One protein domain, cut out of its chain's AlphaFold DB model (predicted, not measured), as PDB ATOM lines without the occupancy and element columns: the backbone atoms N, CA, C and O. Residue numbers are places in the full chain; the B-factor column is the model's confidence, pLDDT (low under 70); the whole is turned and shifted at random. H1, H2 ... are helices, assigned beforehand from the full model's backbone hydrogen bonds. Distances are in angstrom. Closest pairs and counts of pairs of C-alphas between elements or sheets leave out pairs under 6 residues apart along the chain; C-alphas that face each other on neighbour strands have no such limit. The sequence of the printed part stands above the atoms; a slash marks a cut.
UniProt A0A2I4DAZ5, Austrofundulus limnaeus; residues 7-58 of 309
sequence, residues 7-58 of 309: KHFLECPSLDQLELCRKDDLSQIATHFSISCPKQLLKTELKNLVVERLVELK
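Overview. This is residues 7 to 58 of the 309 residues of a protein of Austrofundulus limnaeus (UniProt A0A2I4DAZ5). Two helices, H3 and H4, lie side by side and run the same way, and residues 33 to 42 loop back from the end of H3 to the start of H4. The short helix H2 sits near both, the centres of H2, H3 and H4 making a triangle, and the still shorter H1 lies farther out beyond H2. The 52 printed residues include four named helices in the order H1, H2, H3, H4 and no named strand: the class is all helix. The whole is compact, with a radius of gyration of the C-alphas of 10.1 A and spans of 29 by 21 by 16 A.

Arrangement. H1, residues 7 to 11, is close to but not clearly touching H2, residues 15 to 20; their closest C-alphas, those of Phe 9 and Gln 17, are 7.7 A apart. H2 is close to but not clearly touching H3, residues 23 to 32, the closest C-alphas being those of Leu 18 and Leu 26, 7.5 A apart; they run opposite ways at a steep tilt of 44 degrees. H3 and H4, residues 43 to 56, touch, with the closest C-alphas those of Lys 23 and Lys 43, 5.5 A apart, at a shallow tilt of 30 degrees, the same way. H4, with residues 47 to 51 alone, only just touches H2, with 3 pairs of C-alphas within 8 A, the closest those of Leu 18 and Lys 47 at 7.2 A. H1 is apart from H3 and H4. Every O i to N i+4 pair is within hydrogen-bond range in H1, H3 and H4, and 1 of 2 in H2.

Along the chain. H1 begins at C-alpha 7 (114.163, -5.189, 59.241) and is 6.6 A long; H2 is 9.4 A. H3 is 14.4 A, and H4 is 20.0 A, ending at C-alpha 56 (104.848, 5.573, 46.068).

Size, cuts and confidence. The C-alphas of Glu 11 and Gln 40 are the two farthest apart, at 29.1 A. The printed part has no cut and no long link. The model's pLDDT is under 70 in residues 7 to 19, 21, 34 to 41 and 57 to 58.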
ATOM      1  N   LYS A   7     113.680  -4.300  60.310       64.06
ATOM      2  CA  LYS A   7     114.163  -5.189  59.241       64.06
ATOM      3  C   LYS A   7     113.077  -6.150  58.763       64.06
ATOM      4  O   LYS A   7     112.877  -6.286  57.562       64.06
ATOM      5  N   HIS A   8     112.320  -6.723  59.696       66.38
ATOM      6  CA  HIS A   8     111.189  -7.602  59.392       66.38
ATOM      7  C   HIS A   8     110.070  -6.865  58.634       66.38
ATOM      8  O   HIS A   8     109.415  -7.432  57.765       66.38
ATOM      9  N   PHE A   9     109.857  -5.580  58.934       67.94
ATOM     10  CA  PHE A   9     108.870  -4.758  58.228       67.94
ATOM     11  C   PHE A   9     109.271  -4.452  56.774       67.94
ATOM     12  O   PHE A   9     108.409  -4.363  55.905       67.94
ATOM     13  N   LEU A  10     110.569  -4.311  56.492       65.62
ATOM     14  CA  LEU A  10     111.064  -4.071  55.133       65.62
ATOM     15  C   LEU A  10     111.007  -5.326  54.245       65.62
ATOM     16  O   LEU A  10     110.919  -5.184  53.029       65.62
ATOM     17  N   GLU A  11     111.038  -6.528  54.831       65.56
ATOM     18  CA  GLU A  11     110.891  -7.800  54.103       65.56
ATOM     19  C   GLU A  11     109.435  -8.080  53.684       65.56
ATOM     20  O   GLU A  11     109.209  -8.577  52.584       65.56
ATOM     21  N   CYS A  12     108.451  -7.713  54.518       57.75
ATOM     22  CA  CYS A  12     107.016  -7.866  54.239       57.75
ATOM     23  C   CYS A  12     106.227  -6.618  54.690       57.75
ATOM     24  O   CYS A  12     105.592  -6.639  55.753       57.75
ATOM     25  N   PRO A  13     106.238  -5.528  53.906       68.69
ATOM     26  CA  PRO A  13     105.517  -4.300  54.234       68.69
ATOM     27  C   PRO A  13     104.002  -4.546  54.188       68.69
ATOM     28  O   PRO A  13     103.396  -4.659  53.126       68.69
ATOM     29  N   SER A  14     103.368  -4.631  55.358       66.44
ATOM     30  CA  SER A  14     101.919  -4.824  55.481       66.44
ATOM     31  C   SER A  14     101.261  -3.656  56.212       66.44
ATOM     32  O   SER A  14     101.808  -3.090  57.163       66.44
ATOM     33  N   LEU A  15     100.065  -3.285  55.752       64.44
ATOM     34  CA  LEU A  15      99.316  -2.136  56.264       64.44
ATOM     35  C   LEU A  15      98.897  -2.351  57.732       64.44
ATOM     36  O   LEU A  15      98.979  -1.424  58.539       64.44
ATOM     37  N   ASP A  16      98.591  -3.597  58.100       63.88
ATOM     38  CA  ASP A  16      98.193  -4.010  59.453       63.88
ATOM     39  C   ASP A  16      99.314  -3.824  60.485       63.88
ATOM     40  O   ASP A  16      99.076  -3.404  61.622       63.88
ATOM     41  N   GLN A  17     100.568  -4.072  60.090       67.00
ATOM     42  CA  GLN A  17     101.720  -3.859  60.968       67.00
ATOM     43  C   GLN A  17     101.913  -2.373  61.278       67.00
ATOM     44  O   GLN A  17     102.259  -2.021  62.406       67.00
ATOM     45  N   LEU A  18     101.607  -1.493  60.322       67.88
ATOM     46  CA  LEU A  18     101.719  -0.048  60.491       67.88
ATOM     47  C   LEU A  18     100.654   0.529  61.444       67.88
ATOM     48  O   LEU A  18     100.863   1.582  62.051       67.88
ATOM     49  N   GLU A  19      99.518  -0.155  61.621       68.12
ATOM     50  CA  GLU A  19      98.470   0.254  62.566       68.12
ATOM     51  C   GLU A  19      98.868   0.006  64.028       68.12
ATOM     52  O   GLU A  19      98.556   0.814  64.914       68.12
ATOM     53  N   LEU A  20      99.612  -1.077  64.270       71.12
ATOM     54  CA  LEU A  20     100.038  -1.514  65.601       71.12
ATOM     55  C   LEU A  20     101.340  -0.841  66.080       71.12
ATOM     56  O   LEU A  20     101.648  -0.870  67.274       71.12
ATOM     57  N   CYS A  21     102.077  -0.189  65.174       68.38
ATOM     58  CA  CYS A  21     103.326   0.521  65.463       68.38
ATOM     59  C   CYS A  21     103.141   1.705  66.427       68.38
ATOM     60  O   CYS A  21     102.125   2.416  66.399       68.38
ATOM     61  N   ARG A  22     104.138   1.964  67.285       76.44
ATOM     62  CA  ARG A  22     104.186   3.164  68.140       76.44
ATOM     63  C   ARG A  22     104.693   4.365  67.344       76.44
ATOM     64  O   ARG A  22     105.225   4.234  66.248       76.44
ATOM     65  N   LYS A  23     104.531   5.567  67.901       76.62
ATOM     66  CA  LYS A  23     104.989   6.809  67.254       76.62
ATOM     67  C   LYS A  23     106.500   6.792  66.973       76.62
ATOM     68  O   LYS A  23     106.923   7.270  65.923       76.62
ATOM     69  N   ASP A  24     107.285   6.203  67.873       73.56
ATOM     70  CA  ASP A  24     108.737   6.070  67.711       73.56
ATOM     71  C   ASP A  24     109.103   5.082  66.594       73.56
ATOM     72  O   ASP A  24     110.018   5.347  65.819       73.56
ATOM     73  N   ASP A  25     108.344   3.994  66.448       78.38
ATOM     74  CA  ASP A  25     108.532   2.994  65.388       78.38
ATOM     75  C   ASP A  25     108.212   3.592  64.007       78.38
ATOM     76  O   ASP A  25     108.999   3.482  63.071       78.38
ATOM     77  N   LEU A  26     107.104   4.339  63.902       77.00
ATOM     78  CA  LEU A  26     106.744   5.087  62.690       77.00
ATOM     79  C   LEU A  26     107.797   6.146  62.331       77.00
ATOM     80  O   LEU A  26     108.059   6.387  61.155       77.00
ATOM     81  N   SER A  27     108.431   6.752  63.338       73.88
ATOM     82  CA  SER A  27     109.513   7.721  63.133       73.88
ATOM     83  C   SER A  27     110.791   7.047  62.617       73.88
ATOM     84  O   SER A  27     111.495   7.621  61.786       73.88
ATOM     85  N   GLN A  28     111.084   5.818  63.057       73.06
ATOM     86  CA  GLN A  28     112.207   5.023  62.547       73.06
ATOM     87  C   GLN A  28     111.995   4.619  61.083       73.06
ATOM     88  O   GLN A  28     112.914   4.760  60.276       73.06
ATOM     89  N   ILE A  29     110.775   4.209  60.717       73.12
ATOM     90  CA  ILE A  29     110.403   3.926  59.321       73.12
ATOM     91  C   ILE A  29     110.530   5.201  58.473       73.12
ATOM     92  O   ILE A  29     111.180   5.185  57.429       73.12
ATOM     93  N   ALA A  30     109.991   6.330  58.942       76.06
ATOM     94  CA  ALA A  30     110.098   7.614  58.251       76.06
ATOM     95  C   ALA A  30     111.559   8.044  58.031       76.06
ATOM     96  O   ALA A  30     111.908   8.503  56.945       76.06
ATOM     97  N   THR A  31     112.431   7.827  59.022       78.06
ATOM     98  CA  THR A  31     113.870   8.114  58.908       78.06
ATOM     99  C   THR A  31     114.541   7.218  57.865       78.06
ATOM    100  O   THR A  31     115.323   7.708  57.055       78.06
ATOM    101  N   HIS A  32     114.204   5.924  57.829       74.00
ATOM    102  CA  HIS A  32     114.742   4.983  56.841       74.00
ATOM    103  C   HIS A  32     114.351   5.359  55.404       74.00
ATOM    104  O   HIS A  32     115.182   5.336  54.501       74.00
ATOM    105  N   PHE A  33     113.104   5.788  55.198       70.88
ATOM    106  CA  PHE A  33     112.610   6.245  53.897       70.88
ATOM    107  C   PHE A  33     112.901   7.730  53.606       70.88
ATOM    108  O   PHE A  33     112.397   8.272  52.622       70.88
ATOM    109  N   SER A  34     113.748   8.378  54.422       65.19
ATOM    110  CA  SER A  34     114.175   9.782  54.285       65.19
ATOM    111  C   SER A  34     113.016  10.788  54.205       65.19
ATOM    112  O   SER A  34     113.076  11.778  53.475       65.19
ATOM    113  N   ILE A  35     111.948  10.542  54.964       66.81
ATOM    114  CA  ILE A  35     110.783  11.422  55.065       66.81
ATOM    115  C   ILE A  35     111.049  12.456  56.167       66.81
ATOM    116  O   ILE A  35     111.315  12.112  57.318       66.81
ATOM    117  N   SER A  36     110.993  13.743  55.820       58.44
ATOM    118  CA  SER A  36     111.227  14.838  56.766       58.44
ATOM    119  C   SER A  36     109.997  15.051  57.652       58.44
ATOM    120  O   SER A  36     108.975  15.561  57.195       58.44
ATOM    121  N   CYS A  37     110.078  14.646  58.922       64.44
ATOM    122  CA  CYS A  37     108.963  14.725  59.867       64.44
ATOM    123  C   CYS A  37     109.232  15.764  60.978       64.44
ATOM    124  O   CYS A  37     110.133  15.570  61.798       64.44
ATOM    125  N   PRO A  38     108.447  16.854  61.072       63.78
ATOM    126  CA  PRO A  38     108.478  17.760  62.219       63.78
ATOM    127  C   PRO A  38     108.133  17.036  63.534       63.78
ATOM    128  O   PRO A  38     107.154  16.296  63.613       63.78
ATOM    129  N   LYS A  39     108.889  17.299  64.612       60.34
ATOM    130  CA  LYS A  39     108.787  16.599  65.917       60.34
ATOM    131  C   LYS A  39     107.406  16.684  66.607       60.34
ATOM    132  O   LYS A  39     107.166  15.969  67.579       60.34
ATOM    133  N   GLN A  40     106.503  17.540  66.123       68.25
ATOM    134  CA  GLN A  40     105.170  17.779  66.691       68.25
ATOM    135  C   GLN A  40     104.021  17.028  65.991       68.25
ATOM    136  O   GLN A  40     102.893  17.131  66.462       68.25
ATOM    137  N   LEU A  41     104.271  16.237  64.935       68.06
ATOM    138  CA  LEU A  41     103.186  15.533  64.230       68.06
ATOM    139  C   LEU A  41     102.441  14.531  65.119       68.06
ATOM    140  O   LEU A  41     103.038  13.842  65.958       68.06
ATOM    141  N   LEU A  42     101.134  14.411  64.891       75.69
ATOM    142  CA  LEU A  42     100.302  13.380  65.507       75.69
ATOM    143  C   LEU A  42     100.624  12.002  64.907       75.69
ATOM    144  O   LEU A  42     101.061  11.881  63.764       75.69
ATOM    145  N   LYS A  43     100.395  10.930  65.681       77.12
ATOM    146  CA  LYS A  43     100.657   9.540  65.246       77.12
ATOM    147  C   LYS A  43      99.958   9.217  63.916       77.12
ATOM    148  O   LYS A  43     100.516   8.511  63.087       77.12
ATOM    149  N   THR A  44      98.745   9.729  63.732       76.44
ATOM    150  CA  THR A  44      97.910   9.533  62.540       76.44
ATOM    151  C   THR A  44      98.489  10.214  61.305       76.44
ATOM    152  O   THR A  44      98.553   9.603  60.247       76.44
ATOM    153  N   GLU A  45      98.964  11.448  61.449       78.38
ATOM    154  CA  GLU A  45      99.588  12.208  60.362       78.38
ATOM    155  C   GLU A  45     100.907  11.560  59.937       78.38
ATOM    156  O   GLU A  45     101.161  11.392  58.749       78.38
ATOM    157  N   LEU A  46     101.706  11.111  60.911       76.88
ATOM    158  CA  LEU A  46     102.942  10.381  60.644       76.88
ATOM    159  C   LEU A  46     102.670   9.033  59.958       76.88
ATOM    160  O   LEU A  46     103.376   8.674  59.020       76.88
ATOM    161  N   LYS A  47     101.624   8.309  60.383       76.69
ATOM    162  CA  LYS A  47     101.182   7.066  59.732       76.69
ATOM    163  C   LYS A  47     100.813   7.326  58.272       76.69
ATOM    164  O   LYS A  47     101.303   6.612  57.410       76.69
ATOM    165  N   ASN A  48     100.009   8.350  57.989       79.50
ATOM    166  CA  ASN A  48      99.580   8.664  56.624       79.50
ATOM    167  C   ASN A  48     100.766   8.992  55.711       79.50
ATOM    168  O   ASN A  48     100.849   8.436  54.623       79.50
ATOM    169  N   LEU A  49     101.714   9.807  56.185       78.00
ATOM    170  CA  LEU A  49     102.904  10.188  55.417       78.00
ATOM    171  C   LEU A  49     103.790   8.972  55.085       78.00
ATOM    172  O   LEU A  49     104.348   8.864  53.995       78.00
ATOM    173  N   VAL A  50     103.900   8.034  56.030       76.25
ATOM    174  CA  VAL A  50     104.637   6.779  55.838       76.25
ATOM    175  C   VAL A  50     103.893   5.837  54.886       76.25
ATOM    176  O   VAL A  50     104.529   5.272  54.002       76.25
ATOM    177  N   VAL A  51     102.566   5.689  55.006       75.88
ATOM    178  CA  VAL A  51     101.751   4.878  54.075       75.88
ATOM    179  C   VAL A  51     101.851   5.424  52.657       75.88
ATOM    180  O   VAL A  51     102.117   4.662  51.733       75.88
ATOM    181  N   GLU A  52     101.679   6.732  52.484       76.88
ATOM    182  CA  GLU A  52     101.752   7.403  51.188       76.88
ATOM    183  C   GLU A  52     103.102   7.139  50.518       76.88
ATOM    184  O   GLU A  52     103.154   6.695  49.370       76.88
ATOM    185  N   ARG A  53     104.203   7.273  51.267       71.06
ATOM    186  CA  ARG A  53     105.533   7.026  50.710       71.06
ATOM    187  C   ARG A  53     105.817   5.547  50.428       71.06
ATOM    188  O   ARG A  53     106.522   5.241  49.470       71.06
ATOM    189  N   LEU A  54     105.268   4.623  51.220       72.12
ATOM    190  CA  LEU A  54     105.371   3.178  50.969       72.12
ATOM    191  C   LEU A  54     104.578   2.745  49.726       72.12
ATOM    192  O   LEU A  54     105.018   1.852  48.998       72.12
ATOM    193  N   VAL A  55     103.450   3.405  49.454       73.75
ATOM    194  CA  VAL A  55     102.665   3.227  48.224       73.75
ATOM    195  C   VAL A  55     103.414   3.797  47.015       73.75
ATOM    196  O   VAL A  55     103.518   3.125  45.991       73.75
ATOM    197  N   GLU A  56     104.023   4.982  47.135       72.75
ATOM    198  CA  GLU A  56     104.848   5.573  46.068       72.75
ATOM    199  C   GLU A  56     106.087   4.734  45.723       72.75
ATOM    200  O   GLU A  56     106.505   4.689  44.566       72.75
ATOM    201  N   LEU A  57     106.668   4.047  46.711       62.59
ATOM    202  CA  LEU A  57     107.806   3.147  46.516       62.59
ATOM    203  C   LEU A  57     107.398   1.738  46.045       62.59
ATOM    204  O   LEU A  57     108.263   0.870  45.954       62.59
ATOM    205  N   LYS A  58     106.113   1.514  45.706       58.00
ATOM    206  CA  LYS A  58     105.553   0.230  45.232       58.00
ATOM    207  C   LYS A  58     105.820  -0.964  46.163       58.00
ATOM    208  O   LYS A  58     105.882  -2.102  45.717       58.00
TER     209      LYS A  58